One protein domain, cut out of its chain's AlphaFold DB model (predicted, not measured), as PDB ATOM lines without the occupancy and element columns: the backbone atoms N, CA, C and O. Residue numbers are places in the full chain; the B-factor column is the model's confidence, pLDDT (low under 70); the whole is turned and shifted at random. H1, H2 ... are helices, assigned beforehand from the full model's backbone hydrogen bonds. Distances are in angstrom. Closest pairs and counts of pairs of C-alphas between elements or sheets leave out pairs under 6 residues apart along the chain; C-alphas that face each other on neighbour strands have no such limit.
ATOM      1  N   LYS A   2     205.344 200.782 249.438       34.12
ATOM      2  CA  LYS A   2     206.101 199.654 250.050       34.12
ATOM      3  C   LYS A   2     205.273 198.771 250.997       34.12
ATOM      4  O   LYS A   2     205.141 197.576 250.780       34.12
ATOM      5  N   LYS A   3     204.638 199.370 252.015       39.53
ATOM      6  CA  LYS A   3     203.805 198.635 252.989       39.53
ATOM      7  C   LYS A   3     202.573 197.966 252.372       39.53
ATOM      8  O   LYS A   3     202.083 196.999 252.938       39.53
ATOM      9  N   THR A   4     202.061 198.482 251.258       39.12
ATOM     10  CA  THR A   4     200.816 198.012 250.635       39.12
ATOM     11  C   THR A   4     201.084 196.786 249.769       39.12
ATOM     12  O   THR A   4     200.485 195.746 250.010       39.12
ATOM     13  N   ILE A   5     202.087 196.867 248.887       43.19
ATOM     14  CA  ILE A   5     202.517 195.756 248.025       43.19
ATOM     15  C   ILE A   5     203.040 194.595 248.875       43.19
ATOM     16  O   ILE A   5     202.656 193.447 248.669       43.19
ATOM     17  N   PHE A   6     203.849 194.886 249.900       41.69
ATOM     18  CA  PHE A   6     204.351 193.858 250.813       41.69
ATOM     19  C   PHE A   6     203.213 193.160 251.575       41.69
ATOM     20  O   PHE A   6     203.249 191.953 251.795       41.69
ATOM     21  N   LYS A   7     202.166 193.905 251.952       47.69
ATOM     22  CA  LYS A   7     200.982 193.359 252.627       47.69
ATOM     23  C   LYS A   7     200.114 192.533 251.676       47.69
ATOM     24  O   LYS A   7     199.627 191.490 252.098       47.69
ATOM     25  N   GLU A   8     199.970 192.945 250.419       46.47
ATOM     26  CA  GLU A   8     199.224 192.212 249.384       46.47
ATOM     27  C   GLU A   8     199.922 190.930 248.944       46.47
ATOM     28  O   GLU A   8     199.268 189.895 248.867       46.47
ATOM     29  N   ILE A   9     201.241 190.957 248.735       46.12
ATOM     30  CA  ILE A   9     202.024 189.745 248.458       46.12
ATOM     31  C   ILE A   9     201.922 188.793 249.650       46.12
ATOM     32  O   ILE A   9     201.651 187.607 249.474       46.12
ATOM     33  N   LYS A  10     202.060 189.307 250.878       46.81
ATOM     34  CA  LYS A  10     201.929 188.497 252.093       46.81
ATOM     35  C   LYS A  10     200.534 187.886 252.228       46.81
ATOM     36  O   LYS A  10     200.442 186.728 252.613       46.81
ATOM     37  N   GLU A  11     199.469 188.615 251.891       53.28
ATOM     38  CA  GLU A  11     198.093 188.094 251.873       53.28
ATOM     39  C   GLU A  11     197.877 187.055 250.771       53.28
ATOM     40  O   GLU A  11     197.397 185.963 251.049       53.28
ATOM     41  N   GLN A  12     198.310 187.332 249.541       49.47
ATOM     42  CA  GLN A  12     198.224 186.395 248.418       49.47
ATOM     43  C   GLN A  12     198.940 185.081 248.733       49.47
ATOM     44  O   GLN A  12     198.363 184.013 248.550       49.47
ATOM     45  N   VAL A  13     200.151 185.152 249.295       46.72
ATOM     46  CA  VAL A  13     200.907 183.981 249.755       46.72
ATOM     47  C   VAL A  13     200.169 183.262 250.886       46.72
ATOM     48  O   VAL A  13     200.056 182.041 250.857       46.72
ATOM     49  N   LYS A  14     199.592 183.987 251.852       50.47
ATOM     50  CA  LYS A  14     198.797 183.406 252.949       50.47
ATOM     51  C   LYS A  14     197.536 182.695 252.446       50.47
ATOM     52  O   LYS A  14     197.179 181.640 252.966       50.47
ATOM     53  N   LYS A  15     196.898 183.237 251.411       51.56
ATOM     54  CA  LYS A  15     195.714 182.678 250.749       51.56
ATOM     55  C   LYS A  15     196.067 181.430 249.937       51.56
ATOM     56  O   LYS A  15     195.373 180.425 250.041       51.56
ATOM     57  N   LEU A  16     197.191 181.461 249.219       43.84
ATOM     58  CA  LEU A  16     197.762 180.303 248.524       43.84
ATOM     59  C   LEU A  16     198.120 179.188 249.519       43.84
ATOM     60  O   LEU A  16     197.788 178.034 249.287       43.84
ATOM     61  N   ILE A  17     198.697 179.537 250.674       42.69
ATOM     62  CA  ILE A  17     198.981 178.600 251.775       42.69
ATOM     63  C   ILE A  17     197.692 177.992 252.351       42.69
ATOM     64  O   ILE A  17     197.665 176.798 252.642       42.69
ATOM     65  N   GLY A  18     196.624 178.784 252.495       48.41
ATOM     66  CA  GLY A  18     195.312 178.294 252.930       48.41
ATOM     67  C   GLY A  18     194.668 177.323 251.934       48.41
ATOM     68  O   GLY A  18     194.070 176.334 252.347       48.41
ATOM     69  N   LEU A  19     194.846 177.561 250.631       42.12
ATOM     70  CA  LEU A  19     194.336 176.705 249.551       42.12
ATOM     71  C   LEU A  19     195.092 175.374 249.418       42.12
ATOM     72  O   LEU A  19     194.527 174.402 248.930       42.12
ATOM     73  N   LEU A  20     196.335 175.300 249.898       44.81
ATOM     74  CA  LEU A  20     197.139 174.071 249.913       44.81
ATOM     75  C   LEU A  20     196.796 173.108 251.055       44.81
ATOM     76  O   LEU A  20     197.523 172.145 251.283       44.81
ATOM     77  N   GLY A  21     195.704 173.348 251.785       38.53
ATOM     78  CA  GLY A  21     195.187 172.378 252.747       38.53
ATOM     79  C   GLY A  21     196.083 172.144 253.962       38.53
ATOM     80  O   GLY A  21     195.937 171.132 254.641       38.53
ATOM     81  N   VAL A  22     196.971 173.081 254.311       43.62
ATOM     82  CA  VAL A  22     197.617 173.077 255.634       43.62
ATOM     83  C   VAL A  22     196.668 173.754 256.622       43.62
ATOM     84  O   VAL A  22     196.930 174.840 257.137       43.62
ATOM     85  N   HIS A  23     195.516 173.129 256.875       37.22
ATOM     86  CA  HIS A  23     194.752 173.461 258.070       37.22
ATOM     87  C   HIS A  23     195.656 173.209 259.276       37.22
ATOM     88  O   HIS A  23     196.265 172.142 259.374       37.22
ATOM     89  N   LYS A  24     195.732 174.211 260.163       41.84
ATOM     90  CA  LYS A  24     196.280 174.141 261.524       41.84
ATOM     91  C   LYS A  24     195.976 172.775 262.140       41.84
ATOM     92  O   LYS A  24     194.894 172.563 262.673       41.84
ATOM     93  N   THR A  25     196.894 171.837 262.012       37.34
ATOM     94  CA  THR A  25     196.798 170.525 262.631       37.34
ATOM     95  C   THR A  25     198.213 170.203 263.051       37.34
ATOM     96  O   THR A  25     199.109 170.242 262.212       37.34
ATOM     97  N   ASP A  26     198.394 170.082 264.364       40.44
ATOM     98  CA  ASP A  26     199.653 169.983 265.106       40.44
ATOM     99  C   ASP A  26     200.860 169.619 264.234       40.44
ATOM    100  O   ASP A  26     201.000 168.487 263.769       40.44
ATOM    101  N   GLU A  27     201.702 170.624 263.970       45.00
ATOM    102  CA  GLU A  27     202.623 170.696 262.823       45.00
ATOM    103  C   GLU A  27     203.676 169.571 262.727       45.00
ATOM    104  O   GLU A  27     204.369 169.491 261.715       45.00
ATOM    105  N   ASN A  28     203.763 168.665 263.707       46.31
ATOM    106  CA  ASN A  28     204.724 167.559 263.735       46.31
ATOM    107  C   ASN A  28     204.087 166.155 263.673       46.31
ATOM    108  O   ASN A  28     204.778 165.201 263.328       46.31
ATOM    109  N   SER A  29     202.795 165.982 263.981       47.56
ATOM    110  CA  SER A  29     202.225 164.640 264.225       47.56
ATOM    111  C   SER A  29     201.717 163.917 262.972       47.56
ATOM    112  O   SER A  29     201.591 162.696 262.980       47.56
ATOM    113  N   LYS A  30     201.437 164.635 261.876       60.38
ATOM    114  CA  LYS A  30     200.799 164.040 260.685       60.38
ATOM    115  C   LYS A  30     201.760 163.568 259.600       60.38
ATOM    116  O   LYS A  30     201.458 162.575 258.951       60.38
ATOM    117  N   TRP A  31     202.908 164.222 259.410       64.19
ATOM    118  CA  TRP A  31     203.865 163.844 258.356       64.19
ATOM    119  C   TRP A  31     204.507 162.476 258.586       64.19
ATOM    120  O   TRP A  31     204.844 161.796 257.616       64.19
ATOM    121  N   MET A  32     204.598 162.052 259.851       61.53
ATOM    122  CA  MET A  32     205.030 160.705 260.217       61.53
ATOM    123  C   MET A  32     204.032 159.618 259.781       61.53
ATOM    124  O   MET A  32     204.425 158.510 259.450       61.53
ATOM    125  N   ASN A  33     202.737 159.932 259.721       67.62
ATOM    126  CA  ASN A  33     201.691 158.939 259.453       67.62
ATOM    127  C   ASN A  33     201.339 158.807 257.960       67.62
ATOM    128  O   ASN A  33     200.437 158.055 257.598       67.62
ATOM    129  N   ILE A  34     202.018 159.552 257.082       73.88
ATOM    130  CA  ILE A  34     201.792 159.518 255.633       73.88
ATOM    131  C   ILE A  34     202.744 158.496 255.006       73.88
ATOM    132  O   ILE A  34     203.952 158.535 255.253       73.88
ATOM    133  N   SER A  35     202.233 157.608 254.148       80.12
ATOM    134  CA  SER A  35     203.095 156.640 253.459       80.12
ATOM    135  C   SER A  35     204.112 157.334 252.545       80.12
ATOM    136  O   SER A  35     203.862 158.428 252.034       80.12
ATOM    137  N   HIS A  36     205.275 156.709 252.341       83.38
ATOM    138  CA  HIS A  36     206.366 157.294 251.551       83.38
ATOM    139  C   HIS A  36     205.936 157.751 250.139       83.38
ATOM    140  O   HIS A  36     206.179 158.911 249.811       83.38
ATOM    141  N   PRO A  37     205.166 156.973 249.346       82.94
ATOM    142  CA  PRO A  37     204.697 157.430 248.033       82.94
ATOM    143  C   PRO A  37     203.831 158.697 248.087       82.94
ATOM    144  O   PRO A  37     204.026 159.624 247.301       82.94
ATOM    145  N   HIS A  38     202.898 158.779 249.043       78.69
ATOM    146  CA  HIS A  38     202.062 159.972 249.214       78.69
ATOM    147  C   HIS A  38     202.900 161.180 249.627       78.69
ATOM    148  O   HIS A  38     202.662 162.291 249.156       78.69
ATOM    149  N   PHE A  39     203.907 160.971 250.475       83.19
ATOM    150  CA  PHE A  39     204.831 162.027 250.854       83.19
ATOM    151  C   PHE A  39     205.603 162.576 249.653       83.19
ATOM    152  O   PHE A  39     205.660 163.793 249.491       83.19
ATOM    153  N   ILE A  40     206.132 161.707 248.786       84.12
ATOM    154  CA  ILE A  40     206.833 162.118 247.562       84.12
ATOM    155  C   ILE A  40     205.920 162.976 246.676       84.12
ATOM    156  O   ILE A  40     206.339 164.044 246.232       84.12
ATOM    157  N   ILE A  41     204.658 162.577 246.482       79.19
ATOM    158  CA  ILE A  41     203.676 163.343 245.690       79.19
ATOM    159  C   ILE A  41     203.432 164.729 246.297       79.19
ATOM    160  O   ILE A  41     203.460 165.742 245.590       79.19
ATOM    161  N   VAL A  42     203.206 164.797 247.612       79.81
ATOM    162  CA  VAL A  42     202.962 166.068 248.309       79.81
ATOM    163  C   VAL A  42     204.197 166.965 248.246       79.81
ATOM    164  O   VAL A  42     204.076 168.166 247.994       79.81
ATOM    165  N   PHE A  43     205.389 166.396 248.416       83.12
ATOM    166  CA  PHE A  43     206.634 167.144 248.369       83.12
ATOM    167  C   PHE A  43     206.909 167.679 246.952       83.12
ATOM    168  O   PHE A  43     207.179 168.868 246.788       83.12
ATOM    169  N   GLN A  44     206.731 166.863 245.910       85.25
ATOM    170  CA  GLN A  44     206.825 167.308 244.514       85.25
ATOM    171  C   GLN A  44     205.825 168.421 244.189       85.25
ATOM    172  O   GLN A  44     206.191 169.413 243.556       85.25
ATOM    173  N   SER A  45     204.583 168.291 244.662       80.12
ATOM    174  CA  SER A  45     203.543 169.306 244.472       80.12
ATOM    175  C   SER A  45     203.954 170.634 245.110       80.12
ATOM    176  O   SER A  45     203.876 171.684 244.472       80.12
ATOM    177  N   LEU A  46     204.473 170.589 246.341       83.12
ATOM    178  CA  LEU A  46     204.990 171.763 247.042       83.12
ATOM    179  C   LEU A  46     206.138 172.432 246.272       83.12
ATOM    180  O   LEU A  46     206.126 173.652 246.102       83.12
ATOM    181  N   LEU A  47     207.100 171.648 245.777       85.56
ATOM    182  CA  LEU A  47     208.201 172.160 244.956       85.56
ATOM    183  C   LEU A  47     207.687 172.827 243.672       85.56
ATOM    184  O   LEU A  47     208.140 173.919 243.332       85.56
ATOM    185  N   ALA A  48     206.701 172.232 242.994       84.88
ATOM    186  CA  ALA A  48     206.100 172.803 241.787       84.88
ATOM    187  C   ALA A  48     205.418 174.156 242.052       84.88
ATOM    188  O   ALA A  48     205.557 175.092 241.260       84.88
ATOM    189  N   ILE A  49     204.732 174.293 243.191       84.00
ATOM    190  CA  ILE A  49     204.091 175.550 243.595       84.00
ATOM    191  C   ILE A  49     205.133 176.640 243.830       84.00
ATOM    192  O   ILE A  49     205.002 177.737 243.285       84.00
ATOM    193  N   PHE A  50     206.178 176.347 244.606       85.44
ATOM    194  CA  PHE A  50     207.247 177.316 244.849       85.44
ATOM    195  C   PHE A  50     207.984 177.692 243.565       85.44
ATOM    196  O   PHE A  50     208.233 178.874 243.346       85.44
ATOM    197  N   ASN A  51     208.233 176.733 242.669       87.75
ATOM    198  CA  ASN A  51     208.796 177.027 241.355       87.75
ATOM    199  C   ASN A  51     207.903 177.998 240.562       87.75
ATOM    200  O   ASN A  51     208.398 178.978 240.015       87.75
ATOM    201  N   SER A  52     206.581 177.795 240.555       86.00
ATOM    202  CA  SER A  52     205.643 178.719 239.899       86.00
ATOM    203  C   SER A  52     205.677 180.123 240.514       86.00
ATOM    204  O   SER A  52     205.690 181.115 239.783       86.00
ATOM    205  N   ILE A  53     205.726 180.223 241.848       84.75
ATOM    206  CA  ILE A  53     205.833 181.506 242.561       84.75
ATOM    207  C   ILE A  53     207.133 182.220 242.176       84.75
ATOM    208  O   ILE A  53     207.102 183.402 241.836       84.75
ATOM    209  N   PHE A  54     208.259 181.505 242.182       86.44
ATOM    210  CA  PHE A  54     209.568 182.062 241.853       86.44
ATOM    211  C   PHE A  54     209.631 182.525 240.396       86.44
ATOM    212  O   PHE A  54     210.045 183.650 240.140       86.44
ATOM    213  N   GLN A  55     209.127 181.732 239.448       86.94
ATOM    214  CA  GLN A  55     209.070 182.116 238.031       86.94
ATOM    215  C   GLN A  55     208.204 183.360 237.792       86.94
ATOM    216  O   GLN A  55     208.595 184.261 237.047       86.94
ATOM    217  N   LYS A  56     207.046 183.461 238.458       85.62
ATOM    218  CA  LYS A  56     206.196 184.660 238.391       85.62
ATOM    219  C   LYS A  56     206.895 185.886 238.974       85.62
ATOM    220  O   LYS A  56     206.823 186.956 238.376       85.62
ATOM    221  N   PHE A  57     207.587 185.730 240.103       86.31
ATOM    222  CA  PHE A  57     208.366 186.809 240.710       86.31
ATOM    223  C   PHE A  57     209.506 187.271 239.793       86.31
ATOM    224  O   PHE A  57     209.633 188.466 239.549       86.31
ATOM    225  N   ILE A  58     210.271 186.339 239.216       85.00
ATOM    226  CA  ILE A  58     211.345 186.625 238.251       85.00
ATOM    227  C   ILE A  58     210.789 187.358 237.025       85.00
ATOM    228  O   ILE A  58     211.366 188.352 236.588       85.00
ATOM    229  N   THR A  59     209.647 186.916 236.491       86.31
ATOM    230  CA  THR A  59     208.996 187.558 235.336       86.31
ATOM    231  C   THR A  59     208.586 188.993 235.666       86.31
ATOM    232  O   THR A  59     208.918 189.918 234.925       86.31
ATOM    233  N   LEU A  60     207.919 189.197 236.806       83.94
ATOM    234  CA  LEU A  60     207.504 190.523 237.261       83.94
ATOM    235  C   LEU A  60     208.710 191.433 237.519       83.94
ATOM    236  O   LEU A  60     208.727 192.576 237.075       83.94
ATOM    237  N   GLY A  61     209.735 190.919 238.198       83.38
ATOM    238  CA  GLY A  61     210.976 191.638 238.451       83.38
ATOM    239  C   GLY A  61     211.697 192.019 237.157       83.38
ATOM    240  O   GLY A  61     212.181 193.138 237.043       83.38
ATOM    241  N   THR A  62     211.709 191.138 236.153       84.19
ATOM    242  CA  THR A  62     212.273 191.425 234.823       84.19
ATOM    243  C   THR A  62     211.522 192.564 234.137       84.19
ATOM    244  O   THR A  62     212.161 193.471 233.612       84.19
ATOM    245  N   LEU A  63     210.183 192.557 234.174       83.44
ATOM    246  CA  LEU A  63     209.363 193.642 233.619       83.44
ATOM    247  C   LEU A  63     209.648 194.976 234.319       83.44
ATOM    248  O   LEU A  63     209.885 195.970 233.647       83.44
ATOM    249  N   ILE A  64     209.703 194.979 235.655       82.12
ATOM    250  CA  ILE A  64     210.007 196.183 236.441       82.12
ATOM    251  C   ILE A  64     211.395 196.729 236.097       82.12
ATOM    252  O   ILE A  64     211.552 197.934 235.951       82.12
ATOM    253  N   LEU A  65     212.409 195.868 235.986       81.38
ATOM    254  CA  LEU A  65     213.782 196.303 235.722       81.38
ATOM    255  C   LEU A  65     213.988 196.767 234.273       81.38
ATOM    256  O   LEU A  65     214.807 197.659 234.055       81.38
ATOM    257  N   ARG A  66     213.235 196.223 233.306       82.81
ATOM    258  CA  ARG A  66     213.303 196.647 231.897       82.81
ATOM    259  C   ARG A  66     212.896 198.099 231.683       82.81
ATOM    260  O   ARG A  66     213.512 198.767 230.868       82.81
ATOM    261  N   GLU A  67     211.967 198.622 232.482       80.44
ATOM    262  CA  GLU A  67     211.617 200.054 232.460       80.44
ATOM    263  C   GLU A  67     212.823 200.972 232.742       80.44
ATOM    264  O   GLU A  67     212.813 202.149 232.388       80.44
ATOM    265  N   PHE A  68     213.881 200.443 233.368       75.44
ATOM    266  CA  PHE A  68     215.094 201.187 233.716       75.44
ATOM    267  C   PHE A  68     216.337 200.760 232.918       75.44
ATOM    268  O   PHE A  68     217.356 201.443 233.002       75.44
ATOM    269  N   CYS A  69     216.294 199.642 232.183       69.56
ATOM    270  CA  CYS A  69     217.407 199.137 231.376       69.56
ATOM    271  C   CYS A  69     216.907 198.205 230.254       69.56
ATOM    272  O   CYS A  69     216.355 197.142 230.531       69.56
ATOM    273  N   ASN A  70     217.153 198.568 228.991       68.44
ATOM    274  CA  ASN A  70     216.660 197.829 227.817       68.44
ATOM    275  C   ASN A  70     217.661 196.814 227.233       68.44
ATOM    276  O   ASN A  70     217.336 196.121 226.272       68.44
ATOM    277  N   GLU A  71     218.877 196.727 227.775       63.44
ATOM    278  CA  GLU A  71     219.994 196.045 227.104       63.44
ATOM    279  C   GLU A  71     220.134 194.551 227.435       63.44
ATOM    280  O   GLU A  71     220.891 193.859 226.757       63.44
ATOM    281  N   SER A  72     219.425 194.020 228.440       65.75
ATOM    282  CA  SER A  72     219.580 192.613 228.845       65.75
ATOM    283  C   SER A  72     218.261 191.841 228.972       65.75
ATOM    284  O   SER A  72     217.187 192.385 229.251       65.75
ATOM    285  N   THR A  73     218.331 190.530 228.717       69.00
ATOM    286  CA  THR A  73     217.160 189.644 228.688       69.00
ATOM    287  C   THR A  73     216.935 188.899 229.998       69.00
ATOM    288  O   THR A  73     215.785 188.545 230.268       69.00
ATOM    289  N   SER A  74     217.974 188.686 230.817       80.00
ATOM    290  CA  SER A  74     217.885 187.883 232.040       80.00
ATOM    291  C   SER A  74     217.754 188.727 233.313       80.00
ATOM    292  O   SER A  74     218.417 189.747 233.502       80.00
ATOM    293  N   TYR A  75     216.911 188.259 234.236       80.62
ATOM    294  CA  TYR A  75     216.642 188.925 235.513       80.62
ATOM    295  C   TYR A  75     217.913 189.213 236.333       80.62
ATOM    296  O   TYR A  75     218.079 190.307 236.876       80.62
ATOM    297  N   GLY A  76     218.835 188.247 236.395       79.69
ATOM    298  CA  GLY A  76     220.084 188.373 237.147       79.69
ATOM    299  C   GLY A  76     221.043 189.415 236.563       79.69
ATOM    300  O   GLY A  76     221.656 190.175 237.316       79.69
ATOM    301  N   GLU A  77     221.149 189.500 235.236       79.31
ATOM    302  CA  GLU A  77     221.987 190.501 234.564       79.31
ATOM    303  C   GLU A  77     221.413 191.909 234.716       79.31
ATOM    304  O   GLU A  77     222.163 192.824 235.059       79.31
ATOM    305  N   LEU A  78     220.088 192.069 234.557       78.00
ATOM    306  CA  LEU A  78     219.399 193.342 234.805       78.00
ATOM    307  C   LEU A  78     219.664 193.843 236.231       78.00
ATOM    308  O   LEU A  78     220.032 195.002 236.428       78.00
ATOM    309  N   LYS A  79     219.553 192.961 237.238       81.62
ATOM    310  CA  LYS A  79     219.874 193.297 238.636       81.62
ATOM    311  C   LYS A  79     221.322 193.739 238.816       81.62
ATOM    312  O   LYS A  79     221.579 194.699 239.540       81.62
ATOM    313  N   LYS A  80     222.275 193.043 238.189       81.62
ATOM    314  CA  LYS A  80     223.705 193.352 238.319       81.62
ATOM    315  C   LYS A  80     224.032 194.718 237.717       81.62
ATOM    316  O   LYS A  80     224.732 195.501 238.356       81.62
ATOM    317  N   GLN A  81     223.486 195.027 236.544       77.62
ATOM    318  CA  GLN A  81     223.687 196.312 235.871       77.62
ATOM    319  C   GLN A  81     223.072 197.480 236.653       77.62
ATOM    320  O   GLN A  81     223.724 198.503 236.843       77.62
ATOM    321  N   LEU A  82     221.856 197.307 237.182       77.56
ATOM    322  CA  LEU A  82     221.139 198.352 237.925       77.56
ATOM    323  C   LEU A  82     221.613 198.529 239.380       77.56
ATOM    324  O   LEU A  82     221.171 199.450 240.070       77.56
ATOM    325  N   SER A  83     222.523 197.673 239.863       73.19
ATOM    326  CA  SER A  83     223.034 197.714 241.242       73.19
ATOM    327  C   SER A  83     223.870 198.963 241.568       73.19
ATOM    328  O   SER A  83     223.940 199.362 242.734       73.19
ATOM    329  N   ASN A  84     224.445 199.606 240.544       69.62
ATOM    330  CA  ASN A  84     225.328 200.774 240.661       69.62
ATOM    331  C   ASN A  84     224.698 202.078 240.130       69.62
ATOM    332  O   ASN A  84     225.388 203.088 240.008       69.62
ATOM    333  N   THR A  85     223.397 202.073 239.831       70.94
ATOM    334  CA  THR A  85     222.671 203.199 239.216       70.94
ATOM    335  C   THR A  85     221.686 203.843 240.203       70.94
ATOM    336  O   THR A  85     221.474 203.351 241.312       70.94
ATOM    337  N   VAL A  86     221.023 204.936 239.803       58.81
ATOM    338  CA  VAL A  86     219.989 205.631 240.607       58.81
ATOM    339  C   VAL A  86     218.840 204.687 241.024       58.81
ATOM    340  O   VAL A  86     218.245 204.854 242.087       58.81
ATOM    341  N   SER A  87     218.594 203.620 240.256       68.69
ATOM    342  CA  SER A  87     217.584 202.584 240.525       68.69
ATOM    343  C   SER A  87     217.983 201.538 241.582       68.69
ATOM    344  O   SER A  87     217.244 200.572 241.795       68.69
ATOM    345  N   LYS A  88     219.103 201.723 242.299       78.38
ATOM    346  CA  LYS A  88     219.587 200.813 243.359       78.38
ATOM    347  C   LYS A  88     218.543 200.517 244.443       78.38
ATOM    348  O   LYS A  88     218.528 199.418 244.992       78.38
ATOM    349  N   VAL A  89     217.643 201.463 244.730       79.56
ATOM    350  CA  VAL A  89     216.551 201.277 245.705       79.56
ATOM    351  C   VAL A  89     215.594 200.163 245.269       79.56
ATOM    352  O   VAL A  89     215.196 199.353 246.096       79.56
ATOM    353  N   ILE A  90     215.260 200.076 243.980       77.62
ATOM    354  CA  ILE A  90     214.353 199.045 243.449       77.62
ATOM    355  C   ILE A  90     215.026 197.673 243.507       77.62
ATOM    356  O   ILE A  90     214.410 196.697 243.929       77.62
ATOM    357  N   VAL A  91     216.311 197.607 243.147       81.00
ATOM    358  CA  VAL A  91     217.108 196.377 243.258       81.00
ATOM    359  C   VAL A  91     217.188 195.904 244.717       81.00
ATOM    360  O   VAL A  91     217.068 194.709 244.972       81.00
ATOM    361  N   ALA A  92     217.326 196.823 245.679       81.50
ATOM    362  CA  ALA A  92     217.325 196.496 247.105       81.50
ATOM    363  C   ALA A  92     215.979 195.919 247.586       81.50
ATOM    364  O   ALA A  92     215.979 194.915 248.293       81.50
ATOM    365  N   GLU A  93     214.847 196.486 247.158       81.62
ATOM    366  CA  GLU A  93     213.515 195.950 247.489       81.62
ATOM    367  C   GLU A  93     213.283 194.556 246.898       81.62
ATOM    368  O   GLU A  93     212.745 193.674 247.566       81.62
ATOM    369  N   LEU A  94     213.702 194.335 245.647       82.25
ATOM    370  CA  LEU A  94     213.599 193.025 245.008       82.25
ATOM    371  C   LEU A  94     214.434 191.978 245.760       82.25
ATOM    372  O   LEU A  94     213.925 190.895 246.034       82.25
ATOM    373  N   ASN A  95     215.658 192.324 246.173       83.50
ATOM    374  CA  ASN A  95     216.504 191.455 247.001       83.50
ATOM    375  C   ASN A  95     215.862 191.122 248.361       83.50
ATOM    376  O   ASN A  95     215.988 189.996 248.849       83.50
ATOM    377  N   GLU A  96     215.175 192.077 248.994       82.88
ATOM    378  CA  GLU A  96     214.477 191.834 250.263       82.88
ATOM    379  C   GLU A  96     213.330 190.831 250.073       82.88
ATOM    380  O   GLU A  96     213.206 189.871 250.837       82.88
ATOM    381  N   ILE A  97     212.535 190.988 249.007       80.50
ATOM    382  CA  ILE A  97     211.448 190.052 248.685       80.50
ATOM    383  C   ILE A  97     211.999 188.662 248.344       80.50
ATOM    384  O   ILE A  97     211.457 187.669 248.830       80.50
ATOM    385  N   GLU A  98     213.082 188.566 247.569       82.31
ATOM    386  CA  GLU A  98     213.760 187.292 247.280       82.31
ATOM    387  C   GLU A  98     214.181 186.570 248.553       82.31
ATOM    388  O   GLU A  98     213.920 185.377 248.709       82.31
ATOM    389  N   THR A  99     214.795 187.305 249.481       83.31
ATOM    390  CA  THR A  99     215.267 186.755 250.753       83.31
ATOM    391  C   THR A  99     214.098 186.193 251.562       83.31
ATOM    392  O   THR A  99     214.181 185.075 252.069       83.31
ATOM    393  N   VAL A 100     212.976 186.918 251.632       82.31
ATOM    394  CA  VAL A 100     211.758 186.455 252.320       82.31
ATOM    395  C   VAL A 100     211.153 185.230 251.630       82.31
ATOM    396  O   VAL A 100     210.770 184.274 252.303       82.31
ATOM    397  N   LEU A 101     211.071 185.226 250.297       81.75
ATOM    398  CA  LEU A 101     210.532 184.102 249.524       81.75
ATOM    399  C   LEU A 101     211.365 182.827 249.714       81.75
ATOM    400  O   LEU A 101     210.802 181.746 249.908       81.75
ATOM    401  N   LEU A 102     212.691 182.952 249.702       83.56
ATOM    402  CA  LEU A 102     213.607 181.837 249.921       83.56
ATOM    403  C   LEU A 102     213.576 181.334 251.357       83.56
ATOM    404  O   LEU A 102     213.525 180.128 251.579       83.56
ATOM    405  N   ASP A 103     213.539 182.229 252.337       82.12
ATOM    406  CA  ASP A 103     213.401 181.854 253.739       82.12
ATOM    407  C   ASP A 103     212.081 181.100 253.995       82.12
ATOM    408  O   ASP A 103     212.073 180.054 254.649       82.12
ATOM    409  N   MET A 104     210.969 181.541 253.399       81.31
ATOM    410  CA  MET A 104     209.699 180.808 253.453       81.31
ATOM    411  C   MET A 104     209.794 179.418 252.814       81.31
ATOM    412  O   MET A 104     209.288 178.445 253.383       81.31
ATOM    413  N   PHE A 105     210.445 179.318 251.655       84.19
ATOM    414  CA  PHE A 105     210.676 178.058 250.955       84.19
ATOM    415  C   PHE A 105     211.508 177.087 251.796       84.19
ATOM    416  O   PHE A 105     211.045 175.985 252.105       84.19
ATOM    417  N   PHE A 106     212.692 177.511 252.238       84.25
ATOM    418  CA  PHE A 106     213.609 176.676 253.006       84.25
ATOM    419  C   PHE A 106     213.024 176.268 254.353       84.25
ATOM    420  O   PHE A 106     213.117 175.096 254.715       84.25
ATOM    421  N   ARG A 107     212.344 177.171 255.075       82.12
ATOM    422  CA  ARG A 107     211.662 176.801 256.325       82.12
ATOM    423  C   ARG A 107     210.592 175.748 256.094       82.12
ATOM    424  O   ARG A 107     210.476 174.826 256.896       82.12
ATOM    425  N   LYS A 108     209.777 175.885 255.045       79.88
ATOM    426  CA  LYS A 108     208.659 174.962 254.824       79.88
ATOM    427  C   LYS A 108     209.150 173.593 254.373       79.88
ATOM    428  O   LYS A 108     208.721 172.593 254.944       79.88
ATOM    429  N   VAL A 109     210.061 173.557 253.405       80.88
ATOM    430  CA  VAL A 109     210.641 172.308 252.907       80.88
ATOM    431  C   VAL A 109     211.490 171.631 253.984       80.88
ATOM    432  O   VAL A 109     211.301 170.448 254.248       80.88
ATOM    433  N   GLY A 110     212.351 172.384 254.672       81.12
ATOM    434  CA  GLY A 110     213.186 171.863 255.754       81.12
ATOM    435  C   GLY A 110     212.367 171.274 256.903       81.12
ATOM    436  O   GLY A 110     212.657 170.170 257.351       81.12
ATOM    437  N   LYS A 111     211.282 171.943 257.332       80.50
ATOM    438  CA  LYS A 111     210.354 171.390 258.338       80.50
ATOM    439  C   LYS A 111     209.770 170.040 257.910       80.50
ATOM    440  O   LYS A 111     209.692 169.131 258.728       80.50
ATOM    441  N   ILE A 112     209.357 169.910 256.648       78.56
ATOM    442  CA  ILE A 112     208.743 168.683 256.121       78.56
ATOM    443  C   ILE A 112     209.762 167.538 256.085       78.56
ATOM    444  O   ILE A 112     209.454 166.445 256.555       78.56
ATOM    445  N   VAL A 113     210.980 167.795 255.605       81.25
ATOM    446  CA  VAL A 113     212.065 166.801 255.590       81.25
ATOM    447  C   VAL A 113     212.411 166.354 257.016       81.25
ATOM    448  O   VAL A 113     212.377 165.160 257.307       81.25
ATOM    449  N   ASN A 114     212.624 167.300 257.937       82.81
ATOM    450  CA  ASN A 114     212.970 166.995 259.331       82.81
ATOM    451  C   ASN A 114     211.844 166.263 260.074       82.81
ATOM    452  O   ASN A 114     212.108 165.415 260.917       82.81
ATOM    453  N   SER A 115     210.577 166.529 259.742       81.25
ATOM    454  CA  SER A 115     209.446 165.822 260.361       81.25
ATOM    455  C   SER A 115     209.400 164.321 260.045       81.25
ATOM    456  O   SER A 115     208.715 163.577 260.742       81.25
ATOM    457  N   ARG A 116     210.129 163.866 259.013       80.19
ATOM    458  CA  ARG A 116     210.272 162.447 258.651       80.19
ATOM    459  C   ARG A 116     211.594 161.829 259.078       80.19
ATOM    460  O   ARG A 116     211.813 160.659 258.780       80.19
ATOM    461  N   GLU A 117     212.447 162.568 259.781       84.44
ATOM    462  CA  GLU A 117     213.759 162.089 260.220       84.44
ATOM    463  C   GLU A 117     213.669 160.719 260.907       84.44
ATOM    464  O   GLU A 117     214.368 159.795 260.509       84.44
ATOM    465  N   SER A 118     212.772 160.554 261.885       83.81
ATOM    466  CA  SER A 118     212.624 159.300 262.642       83.81
ATOM    467  C   SER A 118     212.309 158.086 261.763       83.81
ATOM    468  O   SER A 118     212.804 156.997 262.034       83.81
ATOM    469  N   ILE A 119     211.524 158.274 260.701       83.31
ATOM    470  CA  ILE A 119     211.141 157.211 259.765       83.31
ATOM    471  C   ILE A 119     212.289 156.931 258.804       83.31
ATOM    472  O   ILE A 119     212.675 155.777 258.639       83.31
ATOM    473  N   LEU A 120     212.864 157.988 258.222       83.56
ATOM    474  CA  LEU A 120     213.938 157.901 257.232       83.56
ATOM    475  C   LEU A 120     215.227 157.296 257.808       83.56
ATOM    476  O   LEU A 120     215.943 156.590 257.111       83.56
ATOM    477  N   VAL A 121     215.500 157.510 259.099       85.25
ATOM    478  CA  VAL A 121     216.627 156.880 259.813       85.25
ATOM    479  C   VAL A 121     216.453 155.363 259.957       85.25
ATOM    480  O   VAL A 121     217.434 154.644 260.128       85.25
ATOM    481  N   THR A 122     215.222 154.863 259.868       82.94
ATOM    482  CA  THR A 122     214.906 153.429 259.968       82.94
ATOM    483  C   THR A 122     214.484 152.800 258.642       82.94
ATOM    484  O   THR A 122     214.248 151.593 258.596       82.94
ATOM    485  N   SER A 123     214.374 153.590 257.573       78.69
ATOM    486  CA  SER A 123     213.891 153.119 256.278       78.69
ATOM    487  C   SER A 123     215.023 152.646 255.362       78.69
ATOM    488  O   SER A 123     216.189 152.625 255.741       78.69
ATOM    489  N   GLY A 124     214.686 152.155 254.168       81.12
ATOM    490  CA  GLY A 124     215.686 151.692 253.204       81.12
ATOM    491  C   GLY A 124     216.415 152.841 252.500       81.12
ATOM    492  O   GLY A 124     215.897 153.947 252.368       81.12
ATOM    493  N   THR A 125     217.590 152.547 251.940       85.06
ATOM    494  CA  THR A 125     218.412 153.504 251.171       85.06
ATOM    495  C   THR A 125     217.686 154.133 249.978       85.06
ATOM    496  O   THR A 125     217.933 155.288 249.640       85.06
ATOM    497  N   GLN A 126     216.742 153.406 249.374       86.81
ATOM    498  CA  GLN A 126     215.921 153.890 248.263       86.81
ATOM    499  C   GLN A 126     215.086 155.120 248.646       86.81
ATOM    500  O   GLN A 126     215.011 156.073 247.874       86.81
ATOM    501  N   GLU A 127     214.485 155.125 249.839       87.06
ATOM    502  CA  GLU A 127     213.677 156.261 250.285       87.06
ATOM    503  C   GLU A 127     214.551 157.499 250.492       87.06
ATOM    504  O   GLU A 127     214.194 158.585 250.045       87.06
ATOM    505  N   LEU A 128     215.727 157.336 251.108       89.00
ATOM    506  CA  LEU A 128     216.691 158.423 251.304       89.00
ATOM    507  C   LEU A 128     217.167 159.015 249.976       89.00
ATOM    508  O   LEU A 128     217.191 160.237 249.830       89.00
ATOM    509  N   LYS A 129     217.456 158.164 248.987       88.00
ATOM    510  CA  LYS A 129     217.840 158.597 247.642       88.00
ATOM    511  C   LYS A 129     216.754 159.450 246.983       88.00
ATOM    512  O   LYS A 129     217.045 160.522 246.464       88.00
ATOM    513  N   GLU A 130     215.492 159.028 247.056       88.38
ATOM    514  CA  GLU A 130     214.373 159.806 246.509       88.38
ATOM    515  C   GLU A 130     214.219 161.169 247.200       88.38
ATOM    516  O   GLU A 130     213.944 162.178 246.546       88.38
ATOM    517  N   ILE A 131     214.426 161.226 248.520       87.31
ATOM    518  CA  ILE A 131     214.421 162.483 249.279       87.31
ATOM    519  C   ILE A 131     215.590 163.380 248.863       87.31
ATOM    520  O   ILE A 131     215.401 164.591 248.711       87.31
ATOM    521  N   TYR A 132     216.773 162.807 248.641       88.25
ATOM    522  CA  TYR A 132     217.923 163.550 248.148       88.25
ATOM    523  C   TYR A 132     217.664 164.134 246.755       88.25
ATOM    524  O   TYR A 132     217.850 165.339 246.573       88.25
ATOM    525  N   ASP A 133     217.130 163.352 245.815       88.62
ATOM    526  CA  ASP A 133     216.776 163.823 244.469       88.62
ATOM    527  C   ASP A 133     215.760 164.983 244.524       88.62
ATOM    528  O   ASP A 133     215.828 165.952 243.761       88.62
ATOM    529  N   LEU A 134     214.806 164.929 245.463       86.50
ATOM    530  CA  LEU A 134     213.882 166.039 245.717       86.50
ATOM    531  C   LEU A 134     214.583 167.257 246.328       86.50
ATOM    532  O   LEU A 134     214.238 168.388 245.980       86.50
ATOM    533  N   SER A 135     215.577 167.060 247.193       86.06
ATOM    534  CA  SER A 135     216.402 168.148 247.732       86.06
ATOM    535  C   SER A 135     217.251 168.821 246.650       86.06
ATOM    536  O   SER A 135     217.432 170.041 246.665       86.06
ATOM    537  N   GLU A 136     217.712 168.063 245.656       87.00
ATOM    538  CA  GLU A 136     218.444 168.593 244.510       87.00
ATOM    539  C   GLU A 136     217.514 169.413 243.605       87.00
ATOM    540  O   GLU A 136     217.837 170.546 243.238       87.00
ATOM    541  N   LYS A 137     216.295 168.920 243.346       86.94
ATOM    542  CA  LYS A 137     215.242 169.701 242.670       86.94
ATOM    543  C   LYS A 137     214.888 170.972 243.445       86.94
ATOM    544  O   LYS A 137     214.724 172.036 242.859       86.94
ATOM    545  N   ALA A 138     214.804 170.896 244.770       85.50
ATOM    546  CA  ALA A 138     214.598 172.070 245.609       85.50
ATOM    547  C   ALA A 138     215.765 173.069 245.484       85.50
ATOM    548  O   ALA A 138     215.548 174.280 245.408       85.50
ATOM    549  N   SER A 139     216.996 172.556 245.390       83.56
ATOM    550  CA  SER A 139     218.203 173.352 245.151       83.56
ATOM    551  C   SER A 139     218.130 174.086 243.817       83.56
ATOM    552  O   SER A 139     218.364 175.292 243.779       83.56
ATOM    553  N   SER A 140     217.787 173.394 242.728       85.44
ATOM    554  CA  SER A 140     217.709 174.005 241.396       85.44
ATOM    555  C   SER A 140     216.633 175.091 241.328       85.44
ATOM    556  O   SER A 140     216.887 176.162 240.784       85.44
ATOM    557  N   ILE A 141     215.486 174.880 241.981       83.31
ATOM    558  CA  ILE A 141     214.432 175.894 242.113       83.31
ATOM    559  C   ILE A 141     214.950 177.134 242.855       83.31
ATOM    560  O   ILE A 141     214.719 178.252 242.403       83.31
ATOM    561  N   SER A 142     215.682 176.957 243.961       81.88
ATOM    562  CA  SER A 142     216.244 178.086 244.720       81.88
ATOM    563  C   SER A 142     217.334 178.853 243.957       81.88
ATOM    564  O   SER A 142     217.386 180.082 244.040       81.88
ATOM    565  N   LYS A 143     218.142 178.152 243.144       79.81
ATOM    566  CA  LYS A 143     219.190 178.747 242.298       79.81
ATOM    567  C   LYS A 143     218.638 179.709 241.244       79.81
ATOM    568  O   LYS A 143     219.344 180.622 240.830       79.81
ATOM    569  N   ASN A 144     217.376 179.541 240.836       72.31
ATOM    570  CA  ASN A 144     216.718 180.478 239.922       72.31
ATOM    571  C   ASN A 144     216.555 181.886 240.528       72.31
ATOM    572  O   ASN A 144     216.444 182.849 239.774       72.31
ATOM    573  N   LEU A 145     216.531 182.016 241.862       73.12
ATOM    574  CA  LEU A 145     216.412 183.305 242.554       73.12
ATOM    575  C   LEU A 145     217.754 183.850 243.058       73.12
ATOM    576  O   LEU A 145     217.990 185.051 242.958       73.12
ATOM    577  N   ILE A 146     218.633 182.999 243.600       67.62
ATOM    578  CA  ILE A 146     219.928 183.413 244.168       67.62
ATOM    579  C   ILE A 146     221.066 182.529 243.647       67.62
ATOM    580  O   ILE A 146     220.950 181.312 243.569       67.62
ATOM    581  N   SER A 147     222.210 183.150 243.345       61.22
ATOM    582  CA  SER A 147     223.421 182.495 242.830       61.22
ATOM    583  C   SER A 147     224.333 181.861 243.899       61.22
ATOM    584  O   SER A 147     225.315 181.214 243.539       61.22
ATOM    585  N   GLN A 148     224.050 182.023 245.197       55.41
ATOM    586  CA  GLN A 148     224.883 181.505 246.294       55.41
ATOM    587  C   GLN A 148     224.453 180.143 246.876       55.41
ATOM    588  O   GLN A 148     223.304 179.725 246.793       55.41
ATOM    589  N   GLN A 149     225.452 179.465 247.458       54.22
ATOM    590  CA  GLN A 149     225.688 178.014 247.437       54.22
ATOM    591  C   GLN A 149     225.193 177.191 248.644       54.22
ATOM    592  O   GLN A 149     225.341 175.972 248.623       54.22
ATOM    593  N   ASN A 150     224.581 177.781 249.672       59.84
ATOM    594  CA  ASN A 150     224.178 177.017 250.860       59.84
ATOM    595  C   ASN A 150     222.686 176.689 250.835       59.84
ATOM    596  O   ASN A 150     221.872 177.525 251.212       59.84
ATOM    597  N   ASN A 151     222.335 175.466 250.420       74.44
ATOM    598  CA  ASN A 151     220.969 174.957 250.536       74.44
ATOM    599  C   ASN A 151     220.763 174.254 251.897       74.44
ATOM    600  O   ASN A 151     221.280 173.148 252.093       74.44
TER     601      ASN A 151
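Overview. This is residues 2 to 151 of the 474 residues of the protein "Vps54 domain-containing protein" of Stentor coeruleus (UniProt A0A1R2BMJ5). Two long helices, H2 and H4, and the shorter H6 form an up-and-down bundle, each running against the one before; H3 packs on H2 at one end, and H1 lies off to one side, near H4. The printed part has 150 residues with six named helices, H1 to H6, and no named strand: all helix. It is elongated, 55 by 31 by 19 A, and only just loose, close to compact, with a radius of gyration of the C-alphas of 18.0 A.

Along the chain. H1, residues 2 to 19, begins at C-alpha 2 (206.101, 199.654, 250.050). H2, residues 36 to 66, is 44.5 A long; H3 is residues 75 to 82; H4, residues 88 to 115, is 40.2 A; H5 is residues 117 to 120; H6, residues 125 to 143, ends at C-alpha 143 (219.190, 178.747, 242.298).

Arrangement. H2 touches H4, opposite ways at a shallow tilt of 0 degrees; their closest C-alphas, of Phe 50 and Phe 105, are 7.0 A apart. H2 touches H6, the same way at a shallow tilt of 10 degrees; the closest C-alphas, of Asn 51 and Ile 141, are 5.8 A apart. Every O i to N i+4 pair is within hydrogen-bond range in H1, H2, H3, H4 and H6; H5 is too short for one.

Size, cuts and confidence. The printed part has no cut. The link H1 to H2 is long. Residues 2 to 33 are among those with pLDDT under 70.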